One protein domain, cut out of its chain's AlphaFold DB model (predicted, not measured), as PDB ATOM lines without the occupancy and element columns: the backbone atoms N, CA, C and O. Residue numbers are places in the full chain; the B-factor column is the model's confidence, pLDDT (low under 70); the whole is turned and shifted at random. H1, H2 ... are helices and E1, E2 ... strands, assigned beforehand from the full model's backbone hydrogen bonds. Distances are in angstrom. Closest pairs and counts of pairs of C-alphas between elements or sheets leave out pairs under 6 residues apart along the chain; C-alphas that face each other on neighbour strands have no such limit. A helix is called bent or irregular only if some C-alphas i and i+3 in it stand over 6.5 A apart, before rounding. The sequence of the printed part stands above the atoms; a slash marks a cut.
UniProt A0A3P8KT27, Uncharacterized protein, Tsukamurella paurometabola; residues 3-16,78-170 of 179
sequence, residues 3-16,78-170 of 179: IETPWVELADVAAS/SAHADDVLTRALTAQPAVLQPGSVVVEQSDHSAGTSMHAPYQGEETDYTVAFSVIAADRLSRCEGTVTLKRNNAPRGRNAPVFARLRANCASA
ATOM      1  N   ILE A   3      -9.944   1.663  44.812       84.94
ATOM      2  CA  ILE A   3     -11.401   1.624  44.777       84.94
ATOM      3  C   ILE A   3     -11.795   0.259  44.239       84.94
ATOM      4  O   ILE A   3     -11.466  -0.090  43.108       84.94
ATOM      5  N   GLU A   4     -12.520  -0.500  45.044       87.81
ATOM      6  CA  GLU A   4     -13.167  -1.730  44.613       87.81
ATOM      7  C   GLU A   4     -14.617  -1.675  45.077       87.81
ATOM      8  O   GLU A   4     -14.897  -1.421  46.252       87.81
ATOM      9  N   THR A   5     -15.542  -1.838  44.139       86.25
ATOM     10  CA  THR A   5     -16.976  -1.786  44.422       86.25
ATOM     11  C   THR A   5     -17.557  -3.198  44.369       86.25
ATOM     12  O   THR A   5     -17.066  -4.038  43.606       86.25
ATOM     13  N   PRO A   6     -18.608  -3.502  45.150       88.69
ATOM     14  CA  PRO A   6     -19.400  -4.699  44.905       88.69
ATOM     15  C   PRO A   6     -20.109  -4.594  43.546       88.69
ATOM     16  O   PRO A   6     -20.121  -3.536  42.912       88.69
ATOM     17  N   TRP A   7     -20.715  -5.695  43.104       87.44
ATOM     18  CA  TRP A   7     -21.622  -5.667  41.958       87.44
ATOM     19  C   TRP A   7     -22.839  -4.800  42.280       87.44
ATOM     20  O   TRP A   7     -23.554  -5.069  43.245       87.44
ATOM     21  N   VAL A   8     -23.075  -3.779  41.460       86.75
ATOM     22  CA  VAL A   8     -24.211  -2.862  41.585       86.75
ATOM     23  C   VAL A   8     -25.128  -3.044  40.384       86.75
ATOM     24  O   VAL A   8     -24.672  -3.048  39.242       86.75
ATOM     25  N   GLU A   9     -26.424  -3.202  40.635       85.31
ATOM     26  CA  GLU A   9     -27.427  -3.276  39.575       85.31
ATOM     27  C   GLU A   9     -27.665  -1.894  38.950       85.31
ATOM     28  O   GLU A   9     -27.957  -0.909  39.629       85.31
ATOM     29  N   LEU A  10     -27.573  -1.825  37.626       79.06
ATOM     30  CA  LEU A  10     -27.851  -0.641  36.827       79.06
ATOM     31  C   LEU A  10     -29.298  -0.688  36.310       79.06
ATOM     32  O   LEU A  10     -29.543  -0.958  35.133       79.06
ATOM     33  N   ALA A  11     -30.260  -0.409  37.196       63.69
ATOM     34  CA  ALA A  11     -31.695  -0.514  36.902       63.69
ATOM     35  C   ALA A  11     -32.151   0.289  35.661       63.69
ATOM     36  O   ALA A  11     -33.013  -0.174  34.914       63.69
ATOM     37  N   ASP A  12     -31.527   1.442  35.382       59.28
ATOM     38  CA  ASP A  12     -31.926   2.322  34.266       59.28
ATOM     39  C   ASP A  12     -31.043   2.183  33.025       59.28
ATOM     40  O   ASP A  12     -31.426   2.630  31.953       59.28
ATOM     41  N   VAL A  13     -29.885   1.524  33.121       55.56
ATOM     42  CA  VAL A  13     -29.032   1.263  31.944       55.56
ATOM     43  C   VAL A  13     -29.610   0.115  31.102       55.56
ATOM     44  O   VAL A  13     -29.376   0.028  29.898       55.56
ATOM     45  N   ALA A  14     -30.457  -0.724  31.713       46.34
ATOM     46  CA  ALA A  14     -31.313  -1.681  31.012       46.34
ATOM     47  C   ALA A  14     -32.486  -1.009  30.269       46.34
ATOM     48  O   ALA A  14     -33.012  -1.580  29.308       46.34
ATOM     49  N   ALA A  15     -32.882   0.204  30.672       43.69
ATOM     50  CA  ALA A  15     -33.745   1.060  29.879       43.69
ATOM     51  C   ALA A  15     -32.850   1.783  28.881       43.69
ATOM     52  O   ALA A  15     -32.489   2.941  29.051       43.69
ATOM     53  N   SER A  16     -32.471   1.048  27.837       42.69
ATOM     54  CA  SER A  16     -31.938   1.595  26.600       42.69
ATOM     55  C   SER A  16     -32.450   3.031  26.405       42.69
ATOM     56  O   SER A  16     -33.669   3.237  26.411       42.69
ATOM     57  N   SER A  78     -26.284   1.705  24.466       67.12
ATOM     58  CA  SER A  78     -25.098   2.352  25.018       67.12
ATOM     59  C   SER A  78     -25.430   3.033  26.347       67.12
ATOM     60  O   SER A  78     -26.517   3.585  26.537       67.12
ATOM     61  N   ALA A  79     -24.485   2.973  27.277       70.88
ATOM     62  CA  ALA A  79     -24.528   3.633  28.572       70.88
ATOM     63  C   ALA A  79     -23.507   4.773  28.594       70.88
ATOM     64  O   ALA A  79     -22.397   4.614  28.078       70.88
ATOM     65  N   HIS A  80     -23.858   5.909  29.197       79.81
ATOM     66  CA  HIS A  80     -22.873   6.958  29.460       79.81
ATOM     67  C   HIS A  80     -21.964   6.513  30.608       79.81
ATOM     68  O   HIS A  80     -22.433   6.075  31.659       79.81
ATOM     69  N   ALA A  81     -20.656   6.616  30.394       78.62
ATOM     70  CA  ALA A  81     -19.634   6.181  31.335       78.62
ATOM     71  C   ALA A  81     -19.753   6.894  32.690       78.62
ATOM     72  O   ALA A  81     -19.644   6.249  33.731       78.62
ATOM     73  N   ASP A  82     -20.054   8.197  32.678       80.81
ATOM     74  CA  ASP A  82     -20.274   8.997  33.888       80.81
ATOM     75  C   ASP A  82     -21.398   8.422  34.765       80.81
ATOM     76  O   ASP A  82     -21.232   8.293  35.979       80.81
ATOM     77  N   ASP A  83     -22.518   8.006  34.164       79.62
ATOM     78  CA  ASP A  83     -23.658   7.445  34.898       79.62
ATOM     79  C   ASP A  83     -23.316   6.085  35.514       79.62
ATOM     80  O   ASP A  83     -23.683   5.796  36.657       79.62
ATOM     81  N   VAL A  84     -22.587   5.250  34.766       80.06
ATOM     82  CA  VAL A  84     -22.138   3.929  35.225       80.06
ATOM     83  C   VAL A  84     -21.170   4.073  36.397       80.06
ATOM     84  O   VAL A  84     -21.370   3.434  37.432       80.06
ATOM     85  N   LEU A  85     -20.151   4.929  36.269       81.94
ATOM     86  CA  LEU A  85     -19.167   5.141  37.329       81.94
ATOM     87  C   LEU A  85     -19.792   5.801  38.554       81.94
ATOM     88  O   LEU A  85     -19.517   5.367  39.670       81.94
ATOM     89  N   THR A  86     -20.662   6.797  38.373       84.31
ATOM     90  CA  THR A  86     -21.354   7.452  39.493       84.31
ATOM     91  C   THR A  86     -22.149   6.434  40.304       84.31
ATOM     92  O   THR A  86     -22.063   6.423  41.529       84.31
ATOM     93  N   ARG A  87     -22.869   5.522  39.633       81.56
ATOM     94  CA  ARG A  87     -23.628   4.451  40.294       81.56
ATOM     95  C   ARG A  87     -22.728   3.425  40.967       81.56
ATOM     96  O   ARG A  87     -22.994   3.065  42.111       81.56
ATOM     97  N   ALA A  88     -21.657   2.988  40.307       82.38
ATOM     98  CA  ALA A  88     -20.695   2.064  40.905       82.38
ATOM     99  C   ALA A  88     -20.049   2.664  42.170       82.38
ATOM    100  O   ALA A  88     -19.852   1.962  43.162       82.38
ATOM    101  N   LEU A  89     -19.788   3.973  42.168       83.56
ATOM    102  CA  LEU A  89     -19.182   4.710  43.278       83.56
ATOM    103  C   LEU A  89     -20.161   5.090  44.400       83.56
ATOM    104  O   LEU A  89     -19.705   5.582  45.426       83.56
ATOM    105  N   THR A  90     -21.469   4.830  44.275       79.00
ATOM    106  CA  THR A  90     -22.471   5.209  45.302       79.00
ATOM    107  C   THR A  90     -22.182   4.659  46.700       79.00
ATOM    108  O   THR A  90     -22.573   5.268  47.691       79.00
ATOM    109  N   ALA A  91     -21.485   3.524  46.794       69.25
ATOM    110  CA  ALA A  91     -21.102   2.904  48.062       69.25
ATOM    111  C   ALA A  91     -19.792   3.459  48.664       69.25
ATOM    112  O   ALA A  91     -19.390   3.029  49.744       69.25
ATOM    113  N   GLN A  92     -19.100   4.373  47.978       75.31
ATOM    114  CA  GLN A  92     -17.801   4.917  48.380       75.31
ATOM    115  C   GLN A  92     -17.939   6.378  48.852       75.31
ATOM    116  O   GLN A  92     -18.721   7.138  48.286       75.31
ATOM    117  N   PRO A  93     -17.137   6.833  49.833       70.50
ATOM    118  CA  PRO A  93     -17.111   8.229  50.287       70.50
ATOM    119  C   PRO A  93     -16.351   9.168  49.320       70.50
ATOM    120  O   PRO A  93     -15.727  10.137  49.749       70.50
ATOM    121  N   ALA A  94     -16.355   8.865  48.018       77.12
ATOM    122  CA  ALA A  94     -15.641   9.595  46.976       77.12
ATOM    123  C   ALA A  94     -16.626  10.049  45.894       77.12
ATOM    124  O   ALA A  94     -17.425   9.253  45.406       77.12
ATOM    125  N   VAL A  95     -16.556  11.323  45.507       82.19
ATOM    126  CA  VAL A  95     -17.451  11.911  44.502       82.19
ATOM    127  C   VAL A  95     -16.731  11.976  43.162       82.19
ATOM    128  O   VAL A  95     -15.614  12.483  43.078       82.19
ATOM    129  N   LEU A  96     -17.365  11.468  42.106       83.69
ATOM    130  CA  LEU A  96     -16.845  11.562  40.745       83.69
ATOM    131  C   LEU A  96     -16.837  13.025  40.278       83.69
ATOM    132  O   LEU A  96     -17.835  13.730  40.423       83.69
ATOM    133  N   GLN A  97     -15.728  13.485  39.697       82.62
ATOM    134  CA  GLN A  97     -15.687  14.798  39.062       82.62
ATOM    135  C   GLN A  97     -16.480  14.744  37.740       82.62
ATOM    136  O   GLN A  97     -16.142  13.923  36.880       82.62
ATOM    137  N   PRO A  98     -17.493  15.609  37.540       76.88
ATOM    138  CA  PRO A  98     -18.307  15.600  36.326       76.88
ATOM    139  C   PRO A  98     -17.460  15.764  35.059       76.88
ATOM    140  O   PRO A  98     -16.595  16.640  35.010       76.88
ATOM    141  N   GLY A  99     -17.704  14.927  34.045       74.88
ATOM    142  CA  GLY A  99     -17.011  14.986  32.754       74.88
ATOM    143  C   GLY A  99     -15.530  14.601  32.802       74.88
ATOM    144  O   GLY A  99     -14.798  14.868  31.852       74.88
ATOM    145  N   SER A 100     -15.063  14.006  33.905       81.56
ATOM    146  CA  SER A 100     -13.678  13.535  34.033       81.56
ATOM    147  C   SER A 100     -13.472  12.104  33.538       81.56
ATOM    148  O   SER A 100     -12.328  11.650  33.494       81.56
ATOM    149  N   VAL A 101     -14.552  11.392  33.203       80.50
ATOM    150  CA  VAL A 101     -14.495   9.989  32.800       80.50
ATOM    151  C   VAL A 101     -14.146   9.869  31.328       80.50
ATOM    152  O   VAL A 101     -14.845  10.372  30.451       80.50
ATOM    153  N   VAL A 102     -13.075   9.135  31.069       82.12
ATOM    154  CA  VAL A 102     -12.628   8.742  29.741       82.12
ATOM    155  C   VAL A 102     -12.537   7.225  29.723       82.12
ATOM    156  O   VAL A 102     -11.832   6.624  30.531       82.12
ATOM    157  N   VAL A 103     -13.270   6.602  28.812       79.38
ATOM    158  CA  VAL A 103     -13.182   5.174  28.521       79.38
ATOM    159  C   VAL A 103     -12.177   4.996  27.398       79.38
ATOM    160  O   VAL A 103     -12.231   5.708  26.390       79.38
ATOM    161  N   GLU A 104     -11.260   4.049  27.565       80.06
ATOM    162  CA  GLU A 104     -10.349   3.669  26.493       80.06
ATOM    163  C   GLU A 104     -11.160   3.204  25.278       80.06
ATOM    164  O   GLU A 104     -12.194   2.543  25.410       80.06
ATOM    165  N   GLN A 105     -10.732   3.612  24.086       75.75
ATOM    166  CA  GLN A 105     -11.444   3.290  22.859       75.75
ATOM    167  C   GLN A 105     -11.280   1.801  22.539       75.75
ATOM    168  O   GLN A 105     -10.164   1.290  22.501       75.75
ATOM    169  N   SER A 106     -12.392   1.116  22.286       72.00
ATOM    170  CA  SER A 106     -12.419  -0.294  21.889       72.00
ATOM    171  C   SER A 106     -13.562  -0.546  20.906       72.00
ATOM    172  O   SER A 106     -14.386   0.338  20.669       72.00
ATOM    173  N   ASP A 107     -13.674  -1.767  20.384       69.25
ATOM    174  CA  ASP A 107     -14.816  -2.180  19.552       69.25
ATOM    175  C   ASP A 107     -16.168  -2.069  20.294       69.25
ATOM    176  O   ASP A 107     -17.233  -2.080  19.674       69.25
ATOM    177  N   HIS A 108     -16.134  -1.931  21.625       65.31
ATOM    178  CA  HIS A 108     -17.297  -1.850  22.508       65.31
ATOM    179  C   HIS A 108     -17.357  -0.544  23.323       65.31
ATOM    180  O   HIS A 108     -18.188  -0.413  24.226       65.31
ATOM    181  N   SER A 109     -16.514   0.449  23.026       65.50
ATOM    182  CA  SER A 109     -16.511   1.745  23.719       65.50
ATOM    183  C   SER A 109     -16.035   2.886  22.826       65.50
ATOM    184  O   SER A 109     -15.045   2.777  22.104       65.50
ATOM    185  N   ALA A 110     -16.703   4.034  22.928       68.81
ATOM    186  CA  ALA A 110     -16.314   5.247  22.220       68.81
ATOM    187  C   ALA A 110     -16.280   6.434  23.190       68.81
ATOM    188  O   ALA A 110     -17.319   7.031  23.486       68.81
ATOM    189  N   GLY A 111     -15.080   6.760  23.687       71.44
ATOM    190  CA  GLY A 111     -14.784   7.951  24.490       71.44
ATOM    191  C   GLY A 111     -15.515   7.985  25.831       71.44
ATOM    192  O   GLY A 111     -14.959   7.622  26.857       71.44
ATOM    193  N   THR A 112     -16.768   8.431  25.833       72.25
ATOM    194  CA  THR A 112     -17.624   8.560  27.024       72.25
ATOM    195  C   THR A 112     -18.768   7.546  27.058       72.25
ATOM    196  O   THR A 112     -19.612   7.590  27.954       72.25
ATOM    197  N   SER A 113     -18.820   6.626  26.094       75.56
ATOM    198  CA  SER A 113     -19.891   5.638  25.958       75.56
ATOM    199  C   SER A 113     -19.365   4.209  26.048       75.56
ATOM    200  O   SER A 113     -18.311   3.886  25.499       75.56
ATOM    201  N   MET A 114     -20.127   3.358  26.735       78.50
ATOM    202  CA  MET A 114     -19.878   1.923  26.875       78.50
ATOM    203  C   MET A 114     -21.047   1.148  26.280       78.50
ATOM    204  O   MET A 114     -22.209   1.475  26.542       78.50
ATOM    205  N   HIS A 115     -20.769   0.108  25.505       77.69
ATOM    206  CA  HIS A 115     -21.815  -0.783  25.022       77.69
ATOM    207  C   HIS A 115     -22.314  -1.677  26.167       77.69
ATOM    208  O   HIS A 115     -21.537  -2.255  26.929       77.69
ATOM    209  N   ALA A 116     -23.630  -1.802  26.328       73.50
ATOM    210  CA  ALA A 116     -24.157  -2.765  27.282       73.50
ATOM    211  C   ALA A 116     -23.962  -4.191  26.724       73.50
ATOM    212  O   ALA A 116     -24.290  -4.420  25.555       73.50
ATOM    213  N   PRO A 117     -23.483  -5.145  27.541       73.38
ATOM    214  CA  PRO A 117     -23.239  -6.516  27.098       73.38
ATOM    215  C   PRO A 117     -24.528  -7.228  26.665       73.38
ATOM    216  O   PRO A 117     -25.638  -6.902  27.128       73.38
ATOM    217  N   TYR A 118     -24.395  -8.236  25.795       72.75
ATOM    218  CA  TYR A 118     -25.520  -9.102  25.448       72.75
ATOM    219  C   TYR A 118     -25.884 -10.040  26.606       72.75
ATOM    220  O   TYR A 118     -25.229 -10.102  27.645       72.75
ATOM    221  N   GLN A 119     -27.013 -10.739  26.476       74.81
ATOM    222  CA  GLN A 119     -27.478 -11.656  27.517       74.81
ATOM    223  C   GLN A 119     -26.467 -12.786  27.738       74.81
ATOM    224  O   GLN A 119     -26.138 -13.508  26.802       74.81
ATOM    225  N   GLY A 120     -26.019 -12.944  28.984       76.31
ATOM    226  CA  GLY A 120     -25.037 -13.955  29.367       76.31
ATOM    227  C   GLY A 120     -23.585 -13.524  29.168       76.31
ATOM    228  O   GLY A 120     -22.694 -14.316  29.464       76.31
ATOM    229  N   GLU A 121     -23.344 -12.294  28.706       80.25
ATOM    230  CA  GLU A 121     -22.005 -11.761  28.472       80.25
ATOM    231  C   GLU A 121     -21.508 -10.866  29.611       80.25
ATOM    232  O   GLU A 121     -22.267 -10.295  30.407       80.25
ATOM    233  N   GLU A 122     -20.186 -10.747  29.650       86.81
ATOM    234  CA  GLU A 122     -19.419  -9.897  30.546       86.81
ATOM    235  C   GLU A 122     -18.359  -9.174  29.708       86.81
ATOM    236  O   GLU A 122     -17.696  -9.798  28.877       86.81
ATOM    237  N   THR A 123     -18.244  -7.859  29.876       85.81
ATOM    238  CA  THR A 123     -17.327  -7.012  29.103       85.81
ATOM    239  C   THR A 123     -16.577  -6.084  30.041       85.81
ATOM    240  O   THR A 123     -17.185  -5.411  30.878       85.81
ATOM    241  N   ASP A 124     -15.261  -6.041  29.871       88.62
ATOM    242  CA  ASP A 124     -14.359  -5.198  30.639       88.62
ATOM    243  C   ASP A 124     -14.020  -3.922  29.864       88.62
ATOM    244  O   ASP A 124     -13.646  -3.971  28.693       88.62
ATOM    245  N   TYR A 125     -14.123  -2.781  30.540       85.12
ATOM    246  CA  TYR A 125     -13.812  -1.459  30.005       85.12
ATOM    247  C   TYR A 125     -12.707  -0.804  30.818       85.12
ATOM    248  O   TYR A 125     -12.879  -0.571  32.016       85.12
ATOM    249  N   THR A 126     -11.594  -0.448  30.181       87.19
ATOM    250  CA  THR A 126     -10.582   0.400  30.819       87.19
ATOM    251  C   THR A 126     -11.108   1.828  30.924       87.19
ATOM    252  O   THR A 126     -11.587   2.402  29.944       87.19
ATOM    253  N   VAL A 127     -11.024   2.415  32.116       88.00
ATOM    254  CA  VAL A 127     -11.497   3.770  32.397       88.00
ATOM    255  C   VAL A 127     -10.457   4.576  33.159       88.00
ATOM    256  O   VAL A 127      -9.847   4.102  34.119       88.00
ATOM    257  N   ALA A 128     -10.321   5.837  32.772       86.88
ATOM    258  CA  ALA A 128      -9.617   6.868  33.514       86.88
ATOM    259  C   ALA A 128     -10.636   7.900  34.006       86.88
ATOM    260  O   ALA A 128     -11.509   8.328  33.257       86.88
ATOM    261  N   PHE A 129     -10.560   8.290  35.275       86.56
ATOM    262  CA  PHE A 129     -11.499   9.236  35.875       86.56
ATOM    263  C   PHE A 129     -10.870   9.987  37.042       86.56
ATOM    264  O   PHE A 129      -9.830   9.592  37.567       86.56
ATOM    265  N   SER A 130     -11.488  11.087  37.469       86.19
ATOM    266  CA  SER A 130     -11.039  11.830  38.649       86.19
ATOM    267  C   SER A 130     -12.098  11.798  39.743       86.19
ATOM    268  O   SER A 130     -13.285  11.975  39.481       86.19
ATOM    269  N   VAL A 131     -11.667  11.581  40.983       85.25
ATOM    270  CA  VAL A 131     -12.536  11.604  42.167       85.25
ATOM    271  C   VAL A 131     -12.078  12.660  43.152       85.25
ATOM    272  O   VAL A 131     -10.883  12.903  43.321       85.25
ATOM    273  N   ILE A 132     -13.039  13.266  43.830       83.50
ATOM    274  CA  ILE A 132     -12.825  14.178  44.943       83.50
ATOM    275  C   ILE A 132     -13.142  13.400  46.219       83.50
ATOM    276  O   ILE A 132     -14.273  12.954  46.423       83.50
ATOM    277  N   ALA A 133     -12.136  13.216  47.069       81.38
ATOM    278  CA  ALA A 133     -12.272  12.564  48.366       81.38
ATOM    279  C   ALA A 133     -11.499  13.367  49.417       81.38
ATOM    280  O   ALA A 133     -10.336  13.702  49.192       81.38
ATOM    281  N   ALA A 134     -12.140  13.676  50.550       78.94
ATOM    282  CA  ALA A 134     -11.547  14.463  51.640       78.94
ATOM    283  C   ALA A 134     -10.821  15.740  51.144       78.94
ATOM    284  O   ALA A 134      -9.659  15.972  51.477       78.94
ATOM    285  N   ASP A 135     -11.492  16.515  50.283       71.81
ATOM    286  CA  ASP A 135     -10.994  17.751  49.649       71.81
ATOM    287  C   ASP A 135      -9.720  17.606  48.800       71.81
ATOM    288  O   ASP A 135      -9.043  18.587  48.484       71.81
ATOM    289  N   ARG A 136      -9.385  16.382  48.375       78.25
ATOM    290  CA  ARG A 136      -8.289  16.117  47.439       78.25
ATOM    291  C   ARG A 136      -8.812  15.509  46.150       78.25
ATOM    292  O   ARG A 136      -9.555  14.528  46.164       78.25
ATOM    293  N   LEU A 137      -8.357  16.064  45.030       82.94
ATOM    294  CA  LEU A 137      -8.554  15.464  43.718       82.94
ATOM    295  C   LEU A 137      -7.568  14.307  43.538       82.94
ATOM    296  O   LEU A 137      -6.361  14.479  43.691       82.94
ATOM    297  N   SER A 138      -8.072  13.130  43.197       85.38
ATOM    298  CA  SER A 138      -7.259  11.963  42.856       85.38
ATOM    299  C   SER A 138      -7.605  11.500  41.452       85.38
ATOM    300  O   SER A 138      -8.780  11.417  41.100       85.38
ATOM    301  N   ARG A 139      -6.582  11.186  40.654       86.12
ATOM    302  CA  ARG A 139      -6.773  10.568  39.340       86.12
ATOM    303  C   ARG A 139      -6.749   9.061  39.512       86.12
ATOM    304  O   ARG A 139      -5.846   8.528  40.156       86.12
ATOM    305  N   CYS A 140      -7.751   8.403  38.963       87.12
ATOM    306  CA  CYS A 140      -7.960   6.975  39.052       87.12
ATOM    307  C   CYS A 140      -7.921   6.364  37.661       87.12
ATOM    308  O   CYS A 140      -8.471   6.914  36.711       87.12
ATOM    309  N   GLU A 141      -7.298   5.202  37.574       89.31
ATOM    310  CA  GLU A 141      -7.287   4.373  36.381       89.31
ATOM    311  C   GLU A 141      -7.659   2.953  36.789       89.31
ATOM    312  O   GLU A 141      -7.226   2.456  37.836       89.31
ATOM    313  N   GLY A 142      -8.528   2.317  36.017       88.12
ATOM    314  CA  GLY A 142      -9.077   1.031  36.396       88.12
ATOM    315  C   GLY A 142      -9.926   0.388  35.327       88.12
ATOM    316  O   GLY A 142      -9.973   0.828  34.184       88.12
ATOM    317  N   THR A 143     -10.630  -0.653  35.740       89.88
ATOM    318  CA  THR A 143     -11.510  -1.434  34.887       89.88
ATOM    319  C   THR A 143     -12.924  -1.389  35.447       89.88
ATOM    320  O   THR A 143     -13.142  -1.599  36.646       89.88
ATOM    321  N   VAL A 144     -13.885  -1.107  34.573       89.62
ATOM    322  CA  VAL A 144     -15.310  -1.299  34.819       89.62
ATOM    323  C   VAL A 144     -15.746  -2.549  34.086       89.62
ATOM    324  O   VAL A 144     -15.696  -2.604  32.864       89.62
ATOM    325  N   THR A 145     -16.215  -3.529  34.837       88.81
ATOM    326  CA  THR A 145     -16.806  -4.739  34.282       88.81
ATOM    327  C   THR A 145     -18.315  -4.574  34.246       88.81
ATOM    328  O   THR A 145     -18.949  -4.360  35.285       88.81
ATOM    329  N   LEU A 146     -18.900  -4.683  33.055       86.94
ATOM    330  CA  LEU A 146     -20.341  -4.783  32.867       86.94
ATOM    331  C   LEU A 146     -20.718  -6.241  32.634       86.94
ATOM    332  O   LEU A 146     -20.135  -6.915  31.793       86.94
ATOM    333  N   LYS A 147     -21.735  -6.719  33.345       86.56
ATOM    334  CA  LYS A 147     -22.253  -8.083  33.227       86.56
ATOM    335  C   LYS A 147     -23.752  -8.054  33.018       86.56
ATOM    336  O   LYS A 147     -24.462  -7.385  33.766       86.56
ATOM    337  N   ARG A 148     -24.266  -8.826  32.063       84.12
ATOM    338  CA  ARG A 148     -25.712  -8.987  31.885       84.12
ATOM    339  C   ARG A 148     -26.109 -10.441  32.042       84.12
ATOM    340  O   ARG A 148     -25.681 -11.310  31.291       84.12
ATOM    341  N   ASN A 149     -26.970 -10.708  33.017       82.06
ATOM    342  CA  ASN A 149     -27.437 -12.068  33.266       82.06
ATOM    343  C   ASN A 149     -28.355 -12.561  32.135       82.06
ATOM    344  O   ASN A 149     -28.942 -11.773  31.392       82.06
ATOM    345  N   ASN A 150     -28.513 -13.880  32.022       76.06
ATOM    346  CA  ASN A 150     -29.502 -14.464  31.118       76.06
ATOM    347  C   ASN A 150     -30.920 -14.133  31.597       76.06
ATOM    348  O   ASN A 150     -31.238 -14.308  32.775       76.06
ATOM    349  N   ALA A 151     -31.786 -13.696  30.681       66.50
ATOM    350  CA  ALA A 151     -33.207 -13.507  30.951       66.50
ATOM    351  C   ALA A 151     -34.065 -14.373  30.021       66.50
ATOM    352  O   ALA A 151     -33.695 -14.610  28.871       66.50
ATOM    353  N   PRO A 152     -35.244 -14.823  30.486       66.31
ATOM    354  CA  PRO A 152     -36.210 -15.463  29.609       66.31
ATOM    355  C   PRO A 152     -36.655 -14.509  28.489       66.31
ATOM    356  O   PRO A 152     -36.724 -13.290  28.685       66.31
ATOM    357  N   ARG A 153     -36.995 -15.073  27.317       59.59
ATOM    358  CA  ARG A 153     -37.500 -14.324  26.150       59.59
ATOM    359  C   ARG A 153     -38.572 -13.310  26.569       59.59
ATOM    360  O   ARG A 153     -39.550 -13.672  27.216       59.59
ATOM    361  N   GLY A 154     -38.388 -12.052  26.166       54.94
ATOM    362  CA  GLY A 154     -39.342 -10.966  26.416       54.94
ATOM    363  C   GLY A 154     -39.156 -10.206  27.735       54.94
ATOM    364  O   GLY A 154     -39.929  -9.288  27.995       54.94
ATOM    365  N   ARG A 155     -38.148 -10.535  28.557       61.53
ATOM    366  CA  ARG A 155     -37.761  -9.723  29.724       61.53
ATOM    367  C   ARG A 155     -36.409  -9.051  29.512       61.53
ATOM    368  O   ARG A 155     -35.469  -9.665  29.011       61.53
ATOM    369  N   ASN A 156     -36.305  -7.798  29.950       63.94
ATOM    370  CA  ASN A 156     -35.021  -7.114  30.037       63.94
ATOM    371  C   ASN A 156     -34.232  -7.713  31.202       63.94
ATOM    372  O   ASN A 156     -34.674  -7.643  32.347       63.94
ATOM    373  N   ALA A 157     -33.083  -8.324  30.907       67.44
ATOM    374  CA  ALA A 157     -32.172  -8.776  31.947       67.44
ATOM    375  C   ALA A 157     -31.472  -7.570  32.593       67.44
ATOM    376  O   ALA A 157     -31.029  -6.695  31.833       67.44
ATOM    377  N   PRO A 158     -31.344  -7.532  33.931       73.44
ATOM    378  CA  PRO A 158     -30.600  -6.483  34.613       73.44
ATOM    379  C   PRO A 158     -29.120  -6.526  34.222       73.44
ATOM    380  O   PRO A 158     -28.548  -7.600  33.993       73.44
ATOM    381  N   VAL A 159     -28.518  -5.341  34.129       81.75
ATOM    382  CA  VAL A 159     -27.082  -5.157  33.902       81.75
ATOM    383  C   VAL A 159     -26.447  -4.821  35.242       81.75
ATOM    384  O   VAL A 159     -26.951  -3.973  35.970       81.75
ATOM    385  N   PHE A 160     -25.346  -5.478  35.566       85.75
ATOM    386  CA  PHE A 160     -24.558  -5.239  36.763       85.75
ATOM    387  C   PHE A 160     -23.242  -4.583  36.373       85.75
ATOM    388  O   PHE A 160     -22.658  -4.928  35.348       85.75
ATOM    389  N   ALA A 161     -22.772  -3.663  37.203       88.25
ATOM    390  CA  ALA A 161     -21.467  -3.042  37.063       88.25
ATOM    391  C   ALA A 161     -20.600  -3.333  38.281       88.25
ATOM    392  O   ALA A 161     -21.082  -3.360  39.417       88.25
ATOM    393  N   ARG A 162     -19.304  -3.502  38.040       89.62
ATOM    394  CA  ARG A 162     -18.270  -3.555  39.067       89.62
ATOM    395  C   ARG A 162     -17.113  -2.664  38.643       89.62
ATOM    396  O   ARG A 162     -16.685  -2.732  37.500       89.62
ATOM    397  N   LEU A 163     -16.600  -1.854  39.561       89.75
ATOM    398  CA  LEU A 163     -15.448  -0.991  39.335       89.75
ATOM    399  C   LEU A 163     -14.272  -1.475  40.181       89.75
ATOM    400  O   LEU A 163     -14.406  -1.699  41.387       89.75
ATOM    401  N   ARG A 164     -13.105  -1.572  39.549       90.38
ATOM    402  CA  ARG A 164     -11.827  -1.776  40.222       90.38
ATOM    403  C   ARG A 164     -10.813  -0.779  39.684       90.38
ATOM    404  O   ARG A 164     -10.421  -0.876  38.528       90.38
ATOM    405  N   ALA A 165     -10.378   0.164  40.509       88.50
ATOM    406  CA  ALA A 165      -9.477   1.229  40.088       88.50
ATOM    407  C   ALA A 165      -8.390   1.538  41.114       88.50
ATOM    408  O   ALA A 165      -8.593   1.458  42.327       88.50
ATOM    409  N   ASN A 166      -7.238   1.952  40.599       88.62
ATOM    410  CA  ASN A 166      -6.117   2.453  41.369       88.62
ATOM    411  C   ASN A 166      -6.058   3.971  41.220       88.62
ATOM    412  O   ASN A 166      -5.927   4.502  40.122       88.62
ATOM    413  N   CYS A 167      -6.141   4.670  42.344       86.12
ATOM    414  CA  CYS A 167      -6.103   6.121  42.402       86.12
ATOM    415  C   CYS A 167      -4.748   6.604  42.909       86.12
ATOM    416  O   CYS A 167      -4.356   6.322  44.052       86.12
ATOM    417  N   ALA A 168      -4.069   7.376  42.068       81.69
ATOM    418  CA  ALA A 168      -2.909   8.163  42.435       81.69
ATOM    419  C   ALA A 168      -3.384   9.540  42.920       81.69
ATOM    420  O   ALA A 168      -4.112  10.262  42.233       81.69
ATOM    421  N   SER A 169      -2.983   9.910  44.133       66.06
ATOM    422  CA  SER A 169      -3.210  11.259  44.642       66.06
ATOM    423  C   SER A 169      -2.283  12.219  43.905       66.06
ATOM    424  O   SER A 169      -1.066  12.144  44.075       66.06
ATOM    425  N   ALA A 170      -2.852  13.114  43.107       58.31
ATOM    426  CA  ALA A 170      -2.134  14.244  42.540       58.31
ATOM    427  C   ALA A 170      -2.447  15.486  43.392       58.31
ATOM    428  O   ALA A 170      -3.598  15.668  43.787       58.31
TER     429      ALA A 170
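AT A GLANCE: This is residues 3 to 16 and 78 to 170 of the 179 residues of an uncharacterized protein of Tsukamurella paurometabola (UniProt A0A3P8KT27). A long, twisted sheet of three antiparallel strands, E3, E4 and E5, curls round one helix, H1, with a tiny two-stranded sheet, E1 and E2, near the helix's first residues. Short unnamed stretches widen the curled sheet at both edges: residues 3 to 4 and 8 to 9 pair with E5, and residues 95 to 96 and 102 to 103 pair with E3. The printed part has 107 residues, with one named helix and five named strands in the order E1 H1 E2 E3 E4 E5; the class is mixed, helices and strands, with under half of the residues in named elements. The sheet's order is E3, E4, E5. The whole is compact, with a radius of gyration of the C-alphas of 13.7 A, yet elongated, spanning 48 by 27 by 19 A.

IN THESE COORDINATES: Residues 3 to 16 hold no named element; C-alpha 3 is at (-11.401, 1.624, 44.777). After the cut, E1 is residues 78 to 80, and H1 is residues 81 to 91, 17.1 A long, from C-alpha 81 at (-19.634, 6.181, 31.335). H1 is irregular, with C-alphas 88 and 91 7.2 A apart. E2 is residues 113 to 115. E3, residues 122 to 133, measures 29.5 A and bends by 66 degrees at residue 128. E4, residues 136 to 148, measures 34.3 A and bends by 62 degrees at residue 139. E5, residues 159 to 169, measures 30.9 A and ends with C-alpha 169 at (-3.210, 11.259, 44.642).

HOW THE PARTS SIT: E3, E4 and E5 form a meander, each strand the antiparallel neighbour of the one before, and E3 and E5 are its edge strands. In the hairpin E3 and E4, N 127 and O 142 are 2.8 A apart, within hydrogen-bond range; in the hairpin E4 and E5, N 143 and O 164 are 2.8 A apart, also within range. H1 is on one face of this sheet, making two layers, helix and sheet. Its closest C-alphas to E5 are those of Ala 88 and Leu 163, 6.3 A apart. H1 and E3 are near each other. In H1, 6 of 7 O i to N i+4 pairs are within hydrogen-bond range. E1 and E2 are antiparallel neighbours, with N 79 and O 114 2.8 A apart, within range. The closest C-alphas of H1 and E2 are those of Ala 81 and Ser 113, 5.4 A apart. E1 and E5 are apart.

THE WHOLE: The two C-alphas farthest apart are those of Arg 153 and Ala 170, at 48.3 A. Residues 17 to 77 are not printed, and C-alphas 16 and 78 are 7.1 A apart across the cut. The link from H1 to E2, 21 residues, is long. The mean pLDDT of the printed part is 77.9; among the residues under 70 are 11 to 16, 107 to 110 and 151 to 157.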